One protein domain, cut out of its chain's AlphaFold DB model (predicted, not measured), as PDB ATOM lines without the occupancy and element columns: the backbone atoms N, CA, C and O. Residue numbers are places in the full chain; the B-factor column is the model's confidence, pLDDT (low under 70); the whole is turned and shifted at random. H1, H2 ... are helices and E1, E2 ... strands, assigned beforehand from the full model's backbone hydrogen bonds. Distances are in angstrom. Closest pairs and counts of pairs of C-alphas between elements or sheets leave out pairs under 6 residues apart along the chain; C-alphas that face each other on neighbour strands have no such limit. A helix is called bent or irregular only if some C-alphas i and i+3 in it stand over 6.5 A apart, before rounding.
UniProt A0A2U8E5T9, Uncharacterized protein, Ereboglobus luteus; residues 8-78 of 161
ATOM      1  N   LYS A   8     174.951 190.969 194.503       91.62
ATOM      2  CA  LYS A   8     174.852 190.441 193.135       91.62
ATOM      3  C   LYS A   8     174.636 188.926 193.111       91.62
ATOM      4  O   LYS A   8     173.871 188.440 192.288       91.62
ATOM      5  N   GLU A   9     175.313 188.182 193.981       94.56
ATOM      6  CA  GLU A   9     175.106 186.733 194.107       94.56
ATOM      7  C   GLU A   9     173.738 186.416 194.702       94.56
ATOM      8  O   GLU A   9     173.073 185.502 194.229       94.56
ATOM      9  N   PHE A  10     173.285 187.200 195.681       94.50
ATOM     10  CA  PHE A  10     171.957 187.036 196.254       94.50
ATOM     11  C   PHE A  10     170.848 187.317 195.229       94.50
ATOM     12  O   PHE A  10     169.918 186.527 195.130       94.50
ATOM     13  N   ARG A  11     170.988 188.349 194.385       93.56
ATOM     14  CA  ARG A  11     170.066 188.587 193.259       93.56
ATOM     15  C   ARG A  11     169.954 187.375 192.330       93.56
ATOM     16  O   ARG A  11     168.854 186.943 192.020       93.56
ATOM     17  N   ARG A  12     171.092 186.791 191.945       95.50
ATOM     18  CA  ARG A  12     171.133 185.579 191.109       95.50
ATOM     19  C   ARG A  12     170.526 184.363 191.802       95.50
ATOM     20  O   ARG A  12     169.976 183.493 191.143       95.50
ATOM     21  N   LEU A  13     170.639 184.282 193.126       96.19
ATOM     22  CA  LEU A  13     169.967 183.242 193.895       96.19
ATOM     23  C   LEU A  13     168.446 183.421 193.855       96.19
ATOM     24  O   LEU A  13     167.752 182.429 193.684       96.19
ATOM     25  N   VAL A  14     167.935 184.650 193.982       96.00
ATOM     26  CA  VAL A  14     166.494 184.935 193.844       96.00
ATOM     27  C   VAL A  14     166.004 184.558 192.444       96.00
ATOM     28  O   VAL A  14     165.014 183.850 192.331       96.00
ATOM     29  N   GLU A  15     166.750 184.930 191.401       96.44
ATOM     30  CA  GLU A  15     166.502 184.509 190.012       96.44
ATOM     31  C   GLU A  15     166.438 182.971 189.880       96.44
ATOM     32  O   GLU A  15     165.494 182.436 189.311       96.44
ATOM     33  N   LEU A  16     167.395 182.235 190.460       96.88
ATOM     34  CA  LEU A  16     167.392 180.763 190.460       96.88
ATOM     35  C   LEU A  16     166.207 180.163 191.228       96.88
ATOM     36  O   LEU A  16     165.663 179.143 190.809       96.88
ATOM     37  N   VAL A  17     165.833 180.765 192.359       95.88
ATOM     38  CA  VAL A  17     164.685 180.335 193.168       95.88
ATOM     39  C   VAL A  17     163.387 180.534 192.396       95.88
ATOM     40  O   VAL A  17     162.587 179.609 192.360       95.88
ATOM     41  N   TYR A  18     163.232 181.672 191.721       95.50
ATOM     42  CA  TYR A  18     162.093 181.954 190.853       95.50
ATOM     43  C   TYR A  18     161.966 180.939 189.715       95.50
ATOM     44  O   TYR A  18     160.898 180.369 189.511       95.50
ATOM     45  N   MET A  19     163.067 180.622 189.024       95.50
ATOM     46  CA  MET A  19     163.040 179.585 187.984       95.50
ATOM     47  C   MET A  19     162.679 178.207 188.544       95.50
ATOM     48  O   MET A  19     161.899 177.475 187.942       95.50
ATOM     49  N   GLY A  20     163.218 177.851 189.714       93.62
ATOM     50  CA  GLY A  20     162.888 176.593 190.380       93.62
ATOM     51  C   GLY A  20     161.428 176.518 190.831       93.62
ATOM     52  O   GLY A  20     160.806 175.469 190.683       93.62
ATOM     53  N   GLU A  21     160.877 177.616 191.351       92.31
ATOM     54  CA  GLU A  21     159.464 177.721 191.718       92.31
ATOM     55  C   GLU A  21     158.564 177.520 190.498       92.31
ATOM     56  O   GLU A  21     157.667 176.685 190.568       92.31
ATOM     57  N   ASN A  22     158.848 178.180 189.369       91.62
ATOM     58  CA  ASN A  22     158.081 177.999 188.130       91.62
ATOM     59  C   ASN A  22     158.055 176.533 187.683       91.62
ATOM     60  O   ASN A  22     156.990 175.990 187.414       91.62
ATOM     61  N   VAL A  23     159.201 175.845 187.697       89.69
ATOM     62  CA  VAL A  23     159.256 174.410 187.363       89.69
ATOM     63  C   VAL A  23     158.387 173.574 188.310       89.69
ATOM     64  O   VAL A  23     157.686 172.669 187.861       89.69
ATOM     65  N   VAL A  24     158.420 173.859 189.616       88.44
ATOM     66  CA  VAL A  24     157.617 173.133 190.613       88.44
ATOM     67  C   VAL A  24     156.126 173.390 190.419       88.44
ATOM     68  O   VAL A  24     155.348 172.444 190.493       88.44
ATOM     69  N   LEU A  25     155.731 174.637 190.167       84.44
ATOM     70  CA  LEU A  25     154.333 175.007 189.960       84.44
ATOM     71  C   LEU A  25     153.778 174.411 188.664       84.44
ATOM     72  O   LEU A  25     152.674 173.880 188.676       84.44
ATOM     73  N   THR A  26     154.556 174.409 187.579       80.88
ATOM     74  CA  THR A  26     154.145 173.816 186.296       80.88
ATOM     75  C   THR A  26     154.072 172.285 186.349       80.88
ATOM     76  O   THR A  26     153.253 171.684 185.659       80.88
ATOM     77  N   ALA A  27     154.913 171.630 187.159       73.44
ATOM     78  CA  ALA A  27     154.909 170.172 187.322       73.44
ATOM     79  C   ALA A  27     153.950 169.660 188.416       73.44
ATOM     80  O   ALA A  27     153.716 168.452 188.502       73.44
ATOM     81  N   GLY A  28     153.472 170.546 189.291       64.06
ATOM     82  CA  GLY A  28     152.672 170.210 190.463       64.06
ATOM     83  C   GLY A  28     151.238 169.807 190.128       64.06
ATOM     84  O   GLY A  28     150.653 170.253 189.146       64.06
ATOM     85  N   ASP A  29     150.662 168.957 190.978       57.22
ATOM     86  CA  ASP A  29     149.234 168.632 190.955       57.22
ATOM     87  C   ASP A  29     148.449 169.857 191.466       57.22
ATOM     88  O   ASP A  29     148.847 170.454 192.471       57.22
ATOM     89  N   GLU A  30     147.324 170.222 190.839       52.56
ATOM     90  CA  GLU A  30     146.520 171.417 191.196       52.56
ATOM     91  C   GLU A  30     146.089 171.447 192.682       52.56
ATOM     92  O   GLU A  30     145.696 172.483 193.218       52.56
ATOM     93  N   ASN A  31     146.183 170.303 193.370       50.62
ATOM     94  CA  ASN A  31     145.830 170.123 194.775       50.62
ATOM     95  C   ASN A  31     146.937 170.513 195.780       50.62
ATOM     96  O   ASN A  31     146.644 170.610 196.974       50.62
ATOM     97  N   GLU A  32     148.186 170.743 195.353       56.34
ATOM     98  CA  GLU A  32     149.265 171.243 196.224       56.34
ATOM     99  C   GLU A  32     149.407 172.768 196.097       56.34
ATOM    100  O   GLU A  32     150.329 173.298 195.478       56.34
ATOM    101  N   SER A  33     148.488 173.505 196.723       53.62
ATOM    102  CA  SER A  33     148.597 174.963 196.834       53.62
ATOM    103  C   SER A  33     149.901 175.368 197.544       53.62
ATOM    104  O   SER A  33     150.155 174.908 198.660       53.62
ATOM    105  N   GLY A  34     150.693 176.266 196.946       59.09
ATOM    106  CA  GLY A  34     151.816 176.939 197.620       59.09
ATOM    107  C   GLY A  34     153.211 176.333 197.413       59.09
ATOM    108  O   GLY A  34     154.047 176.437 198.308       59.09
ATOM    109  N   GLY A  35     153.488 175.696 196.268       65.12
ATOM    110  CA  GLY A  35     154.841 175.223 195.919       65.12
ATOM    111  C   GLY A  35     155.280 173.934 196.632       65.12
ATOM    112  O   GLY A  35     156.475 173.609 196.663       65.12
ATOM    113  N   GLY A  36     154.327 173.209 197.229       78.44
ATOM    114  CA  GLY A  36     154.518 171.893 197.841       78.44
ATOM    115  C   GLY A  36     155.702 171.837 198.813       78.44
ATOM    116  O   GLY A  36     155.901 172.713 199.656       78.44
ATOM    117  N   ARG A  37     156.551 170.812 198.661       86.31
ATOM    118  CA  ARG A  37     157.771 170.605 199.469       86.31
ATOM    119  C   ARG A  37     158.731 171.809 199.484       86.31
ATOM    120  O   ARG A  37     159.557 171.904 200.396       86.31
ATOM    121  N   TYR A  38     158.683 172.680 198.477       90.75
ATOM    122  CA  TYR A  38     159.647 173.764 198.275       90.75
ATOM    123  C   TYR A  38     159.108 175.151 198.665       90.75
ATOM    124  O   TYR A  38     159.904 176.079 198.808       90.75
ATOM    125  N   GLY A  39     157.804 175.293 198.923       89.62
ATOM    126  CA  GLY A  39     157.171 176.585 199.216       89.62
ATOM    127  C   GLY A  39     157.808 177.347 200.381       89.62
ATOM    128  O   GLY A  39     158.146 178.521 200.253       89.62
ATOM    129  N   GLU A  40     158.073 176.667 201.504       91.69
ATOM    130  CA  GLU A  40     158.664 177.306 202.692       91.69
ATOM    131  C   GLU A  40     160.053 177.906 202.424       91.69
ATOM    132  O   GLU A  40     160.392 178.972 202.949       91.69
ATOM    133  N   ILE A  41     160.887 177.230 201.620       93.69
ATOM    134  CA  ILE A  41     162.230 177.731 201.313       93.69
ATOM    135  C   ILE A  41     162.175 178.864 200.289       93.69
ATOM    136  O   ILE A  41     162.923 179.828 200.445       93.69
ATOM    137  N   VAL A  42     161.268 178.797 199.311       94.75
ATOM    138  CA  VAL A  42     161.030 179.883 198.349       94.75
ATOM    139  C   VAL A  42     160.599 181.152 199.088       94.75
ATOM    140  O   VAL A  42     161.295 182.168 199.020       94.75
ATOM    141  N   GLN A  43     159.554 181.060 199.918       94.06
ATOM    142  CA  GLN A  43     159.052 182.188 200.709       94.06
ATOM    143  C   GLN A  43     160.111 182.762 201.652       94.06
ATOM    144  O   GLN A  43     160.241 183.977 201.798       94.06
ATOM    145  N   LYS A  44     160.949 181.910 202.254       94.06
ATOM    146  CA  LYS A  44     162.069 182.376 203.077       94.06
ATOM    147  C   LYS A  44     163.068 183.219 202.279       94.06
ATOM    148  O   LYS A  44     163.584 184.198 202.818       94.06
ATOM    149  N   ILE A  45     163.370 182.847 201.034       95.12
ATOM    150  CA  ILE A  45     164.273 183.618 200.173       95.12
ATOM    151  C   ILE A  45     163.609 184.918 199.708       95.12
ATOM    152  O   ILE A  45     164.259 185.962 199.778       95.12
ATOM    153  N   TYR A  46     162.328 184.901 199.334       95.06
ATOM    154  CA  TYR A  46     161.602 186.120 198.962       95.06
ATOM    155  C   TYR A  46     161.480 187.107 200.121       95.06
ATOM    156  O   TYR A  46     161.823 188.277 199.964       95.06
ATOM    157  N   LYS A  47     161.168 186.636 201.332       93.12
ATOM    158  CA  LYS A  47     161.171 187.485 202.531       93.12
ATOM    159  C   LYS A  47     162.533 188.130 202.791       93.12
ATOM    160  O   LYS A  47     162.594 189.269 203.242       93.12
ATOM    161  N   LEU A  48     163.638 187.429 202.514       92.81
ATOM    162  CA  LEU A  48     164.985 188.013 202.583       92.81
ATOM    163  C   LEU A  48     165.229 189.030 201.459       92.81
ATOM    164  O   LEU A  48     165.882 190.043 201.696       92.81
ATOM    165  N   ALA A  49     164.698 188.793 200.258       93.19
ATOM    166  CA  ALA A  49     164.804 189.710 199.125       93.19
ATOM    167  C   ALA A  49     164.037 191.020 199.320       93.19
ATOM    168  O   ALA A  49     164.558 192.072 198.941       93.19
ATOM    169  N   ALA A  50     162.894 190.966 200.002       91.38
ATOM    170  CA  ALA A  50     162.087 192.128 200.361       91.38
ATOM    171  C   ALA A  50     162.735 193.023 201.438       91.38
ATOM    172  O   ALA A  50     162.332 194.174 201.623       91.38
ATOM    173  N   GLN A  51     163.753 192.537 202.161       87.75
ATOM    174  CA  GLN A  51     164.461 193.355 203.148       87.75
ATOM    175  C   GLN A  51     165.217 194.506 202.474       87.75
ATOM    176  O   GLN A  51     165.798 194.369 201.392       87.75
ATOM    177  N   LYS A  52     165.243 195.663 203.153       61.34
ATOM    178  CA  LYS A  52     165.965 196.849 202.678       61.34
ATOM    179  C   LYS A  52     167.425 196.484 202.388       61.34
ATOM    180  O   LYS A  52     168.081 195.841 203.197       61.34
ATOM    181  N   ASP A  53     167.889 196.896 201.210       72.25
ATOM    182  CA  ASP A  53     169.232 196.666 200.657       72.25
ATOM    183  C   ASP A  53     169.538 195.280 200.060       72.25
ATOM    184  O   ASP A  53     170.628 195.098 199.514       72.25
ATOM    185  N   ALA A  54     168.586 194.341 200.032       75.56
ATOM    186  CA  ALA A  54     168.763 193.060 199.347       75.56
ATOM    187  C   ALA A  54     168.407 193.170 197.853       75.56
ATOM    188  O   ALA A  54     169.270 193.545 197.050       75.56
ATOM    189  N   CYS A  55     167.154 192.895 197.476       83.25
ATOM    190  CA  CYS A  55     166.627 192.950 196.104       83.25
ATOM    191  C   CYS A  55     165.128 193.331 196.110       83.25
ATOM    192  O   CYS A  55     164.317 192.578 195.582       83.25
ATOM    193  N   PRO A  56     164.740 194.480 196.697       74.69
ATOM    194  CA  PRO A  56     163.330 194.785 196.964       74.69
ATOM    195  C   PRO A  56     162.486 194.971 195.701       74.69
ATOM    196  O   PRO A  56     161.275 194.901 195.777       74.69
ATOM    197  N   ASN A  57     163.113 195.206 194.550       87.00
ATOM    198  CA  ASN A  57     162.400 195.350 193.287       87.00
ATOM    199  C   ASN A  57     161.995 194.011 192.669       87.00
ATOM    200  O   ASN A  57     161.332 194.046 191.658       87.00
ATOM    201  N   TYR A  58     162.467 192.870 193.182       92.56
ATOM    202  CA  TYR A  58     162.228 191.549 192.579       92.56
ATOM    203  C   TYR A  58     161.086 190.777 193.234       92.56
ATOM    204  O   TYR A  58     160.668 189.739 192.725       92.56
ATOM    205  N   VAL A  59     160.603 191.260 194.372       93.94
ATOM    206  CA  VAL A  59     159.545 190.618 195.142       93.94
ATOM    207  C   VAL A  59     158.644 191.680 195.745       93.94
ATOM    208  O   VAL A  59     159.115 192.727 196.188       93.94
ATOM    209  N   GLU A  60     157.360 191.381 195.805       92.81
ATOM    210  CA  GLU A  60     156.325 192.240 196.363       92.81
ATOM    211  C   GLU A  60     155.632 191.512 197.514       92.81
ATOM    212  O   GLU A  60     155.607 190.281 197.564       92.81
ATOM    213  N   ALA A  61     155.162 192.274 198.502       91.94
ATOM    214  CA  ALA A  61     154.379 191.707 199.592       91.94
ATOM    215  C   ALA A  61     152.964 191.419 199.092       91.94
ATOM    216  O   ALA A  61     152.418 192.182 198.298       91.94
ATOM    217  N   ASP A  62     152.376 190.336 199.575       90.69
ATOM    218  CA  ASP A  62     150.990 190.006 199.287       90.69
ATOM    219  C   ASP A  62     150.036 190.928 200.062       90.69
ATOM    220  O   ASP A  62     150.214 191.165 201.261       90.69
ATOM    221  N   ASP A  63     149.031 191.461 199.369       88.56
ATOM    222  CA  ASP A  63     148.044 192.370 199.961       88.56
ATOM    223  C   ASP A  63     147.018 191.634 200.847       88.56
ATOM    224  O   ASP A  63     146.395 192.249 201.719       88.56
ATOM    225  N   GLU A  64     146.826 190.328 200.638       88.31
ATOM    226  CA  GLU A  64     145.835 189.503 201.335       88.31
ATOM    227  C   GLU A  64     146.456 188.667 202.464       88.31
ATOM    228  O   GLU A  64     145.801 188.413 203.482       88.31
ATOM    229  N   VAL A  65     147.718 188.255 202.310       87.25
ATOM    230  CA  VAL A  65     148.414 187.363 203.244       87.25
ATOM    231  C   VAL A  65     149.620 188.053 203.876       87.25
ATOM    232  O   VAL A  65     150.649 188.288 203.249       87.25
ATOM    233  N   GLU A  66     149.522 188.319 205.181       87.31
ATOM    234  CA  GLU A  66     150.626 188.901 205.943       87.31
ATOM    235  C   GLU A  66     151.889 188.033 205.846       87.31
ATOM    236  O   GLU A  66     151.842 186.810 205.989       87.31
ATOM    237  N   ASP A  67     153.038 188.689 205.662       85.44
ATOM    238  CA  ASP A  67     154.355 188.046 205.605       85.44
ATOM    239  C   ASP A  67     154.561 187.066 204.428       85.44
ATOM    240  O   ASP A  67     155.557 186.331 204.419       85.44
ATOM    241  N   PHE A  68     153.678 187.095 203.426       90.69
ATOM    242  CA  PHE A  68     153.827 186.379 202.161       90.69
ATOM    243  C   PHE A  68     154.363 187.307 201.068       90.69
ATOM    244  O   PHE A  68     154.069 188.504 201.055       90.69
ATOM    245  N   TYR A  69     155.181 186.760 200.169       93.19
ATOM    246  CA  TYR A  69     155.819 187.521 199.101       93.19
ATOM    247  C   TYR A  69     155.716 186.776 197.773       93.19
ATOM    248  O   TYR A  69     155.913 185.562 197.729       93.19
ATOM    249  N   HIS A  70     155.466 187.504 196.692       92.62
ATOM    250  CA  HIS A  70     155.415 186.967 195.334       92.62
ATOM    251  C   HIS A  70     156.427 187.684 194.425       92.62
ATOM    252  O   HIS A  70     156.895 188.775 194.770       92.62
ATOM    253  N   PRO A  71     156.830 187.072 193.299       94.56
ATOM    254  CA  PRO A  71     157.658 187.734 192.296       94.56
ATOM    255  C   PRO A  71     157.018 189.042 191.815       94.56
ATOM    256  O   PRO A  71     155.831 189.094 191.523       94.56
ATOM    257  N   SER A  72     157.804 190.109 191.729       95.31
ATOM    258  CA  SER A  72     157.368 191.370 191.109       95.31
ATOM    259  C   SER A  72     157.365 191.267 189.579       95.31
ATOM    260  O   SER A  72     158.131 190.472 189.027       95.31
ATOM    261  N   MET A  73     156.730 192.218 188.892       93.50
ATOM    262  CA  MET A  73     156.843 192.366 187.428       93.50
ATOM    263  C   MET A  73     158.295 192.479 186.918       93.50
ATOM    264  O   MET A  73     158.638 191.875 185.902       93.50
ATOM    265  N   ASP A  74     159.177 193.180 187.642       94.06
ATOM    266  CA  ASP A  74     160.605 193.310 187.291       94.06
ATOM    267  C   ASP A  74     161.328 191.945 187.259       94.06
ATOM    268  O   ASP A  74     162.351 191.785 186.585       94.06
ATOM    269  N   LEU A  75     160.837 190.970 188.032       94.75
ATOM    270  CA  LEU A  75     161.355 189.606 188.062       94.75
ATOM    271  C   LEU A  75     160.678 188.740 186.995       94.75
ATOM    272  O   LEU A  75     161.376 188.017 186.288       94.75
ATOM    273  N   GLU A  76     159.357 188.841 186.858       94.19
ATOM    274  CA  GLU A  76     158.563 187.988 185.967       94.19
ATOM    275  C   GLU A  76     158.694 188.322 184.481       94.19
ATOM    276  O   GLU A  76     158.613 187.420 183.655       94.19
ATOM    277  N   ALA A  77     158.903 189.592 184.128       91.50
ATOM    278  CA  ALA A  77     158.916 190.033 182.732       91.50
ATOM    279  C   ALA A  77     160.268 190.605 182.288       91.50
ATOM    280  O   ALA A  77     160.694 190.378 181.158       91.50
ATOM    281  N   ASP A  78     160.961 191.327 183.172       91.94
ATOM    282  CA  ASP A  78     162.131 192.132 182.787       91.94
ATOM    283  C   ASP A  78     163.476 191.537 183.241       91.94
ATOM    284  O   ASP A  78     164.548 192.112 182.998       91.94
TER     285      ASP A  78
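What this domain is: This is residues 8 to 78 of the 161 residues of an uncharacterized protein of Ereboglobus luteus (UniProt A0A2U8E5T9). Two helices, H1 and H2, fold back on each other as a helical hairpin, and a small two-stranded hairpin, E1 and E2, packs on residues 42 to 49 of H2. A one-turn helix, H3, follows the strands and comes back near H1, on which it has only a slight contact. The printed part has 71 residues, with three named helices and two named strands in the order H1, H2, E1, E2, H3, and the class is mostly helix. The sheet has the order E1 - E2 and is antiparallel. The whole is compact, with a radius of gyration of the C-alphas of 11.8 A, and spans 36 by 25 by 21 A.

How they stand to each other: E1, residues 59 to 61, and E2, residues 69 to 71, are antiparallel neighbours and a hairpin, with 144 degrees between their directions. N 60 and O 70 are 2.8 A apart, and N 70 and O 60 are 2.9 A apart, both within hydrogen-bond range. The C-alphas of Tyr 46, in H2, residues 36 to 49, and Tyr 69 are the closest of H2 and E2, at 6.0 A. The closest C-alphas of H2 and E1 are those of Tyr 46 and Val 59, 6.2 A apart. H1, residues 8 to 27, touches H2, with the closest C-alphas, those of Val 17 and Val 42, 6.4 A apart. H1 and H2 form a helical hairpin and run opposite ways at a shallow tilt of 27 degrees. H3, residues 73 to 76, is close to H1 but not clearly touching it, with the C-alphas of Glu 15 and Leu 75 the closest at 7.5 A. H3 and H2 are apart, and so are H1 and E1. In H1 every O i to N i+4 pair is within hydrogen-bond range, in H2 8 of 10 are, and H3 is too short for such a pair.

Where its parts are: H1 begins at C-alpha 8, at (174.852, 190.441, 193.135), and is 29.0 A long from first to last C-alpha. H2 is 20.6 A long and irregular, with C-alphas 37 and 40 7.5 A apart; its C-alpha 49 is at (164.804, 189.710, 199.125). E1 is 6.9 A long and E2 7.1 A. H3 is 4.9 A long and ends at C-alpha 76, at (158.563, 187.988, 185.967).

The domain as a whole: The two C-alphas farthest apart, those of Asn 31 and Asp 53, are 35.9 A apart. The printed part, residues 8 to 78, has no cut. The link from E2 to H3 is tight, the other three are short, and none is long. The mean pLDDT of the printed part is 86.4, and it is under 70 at residues 28 to 35 and at residue 52.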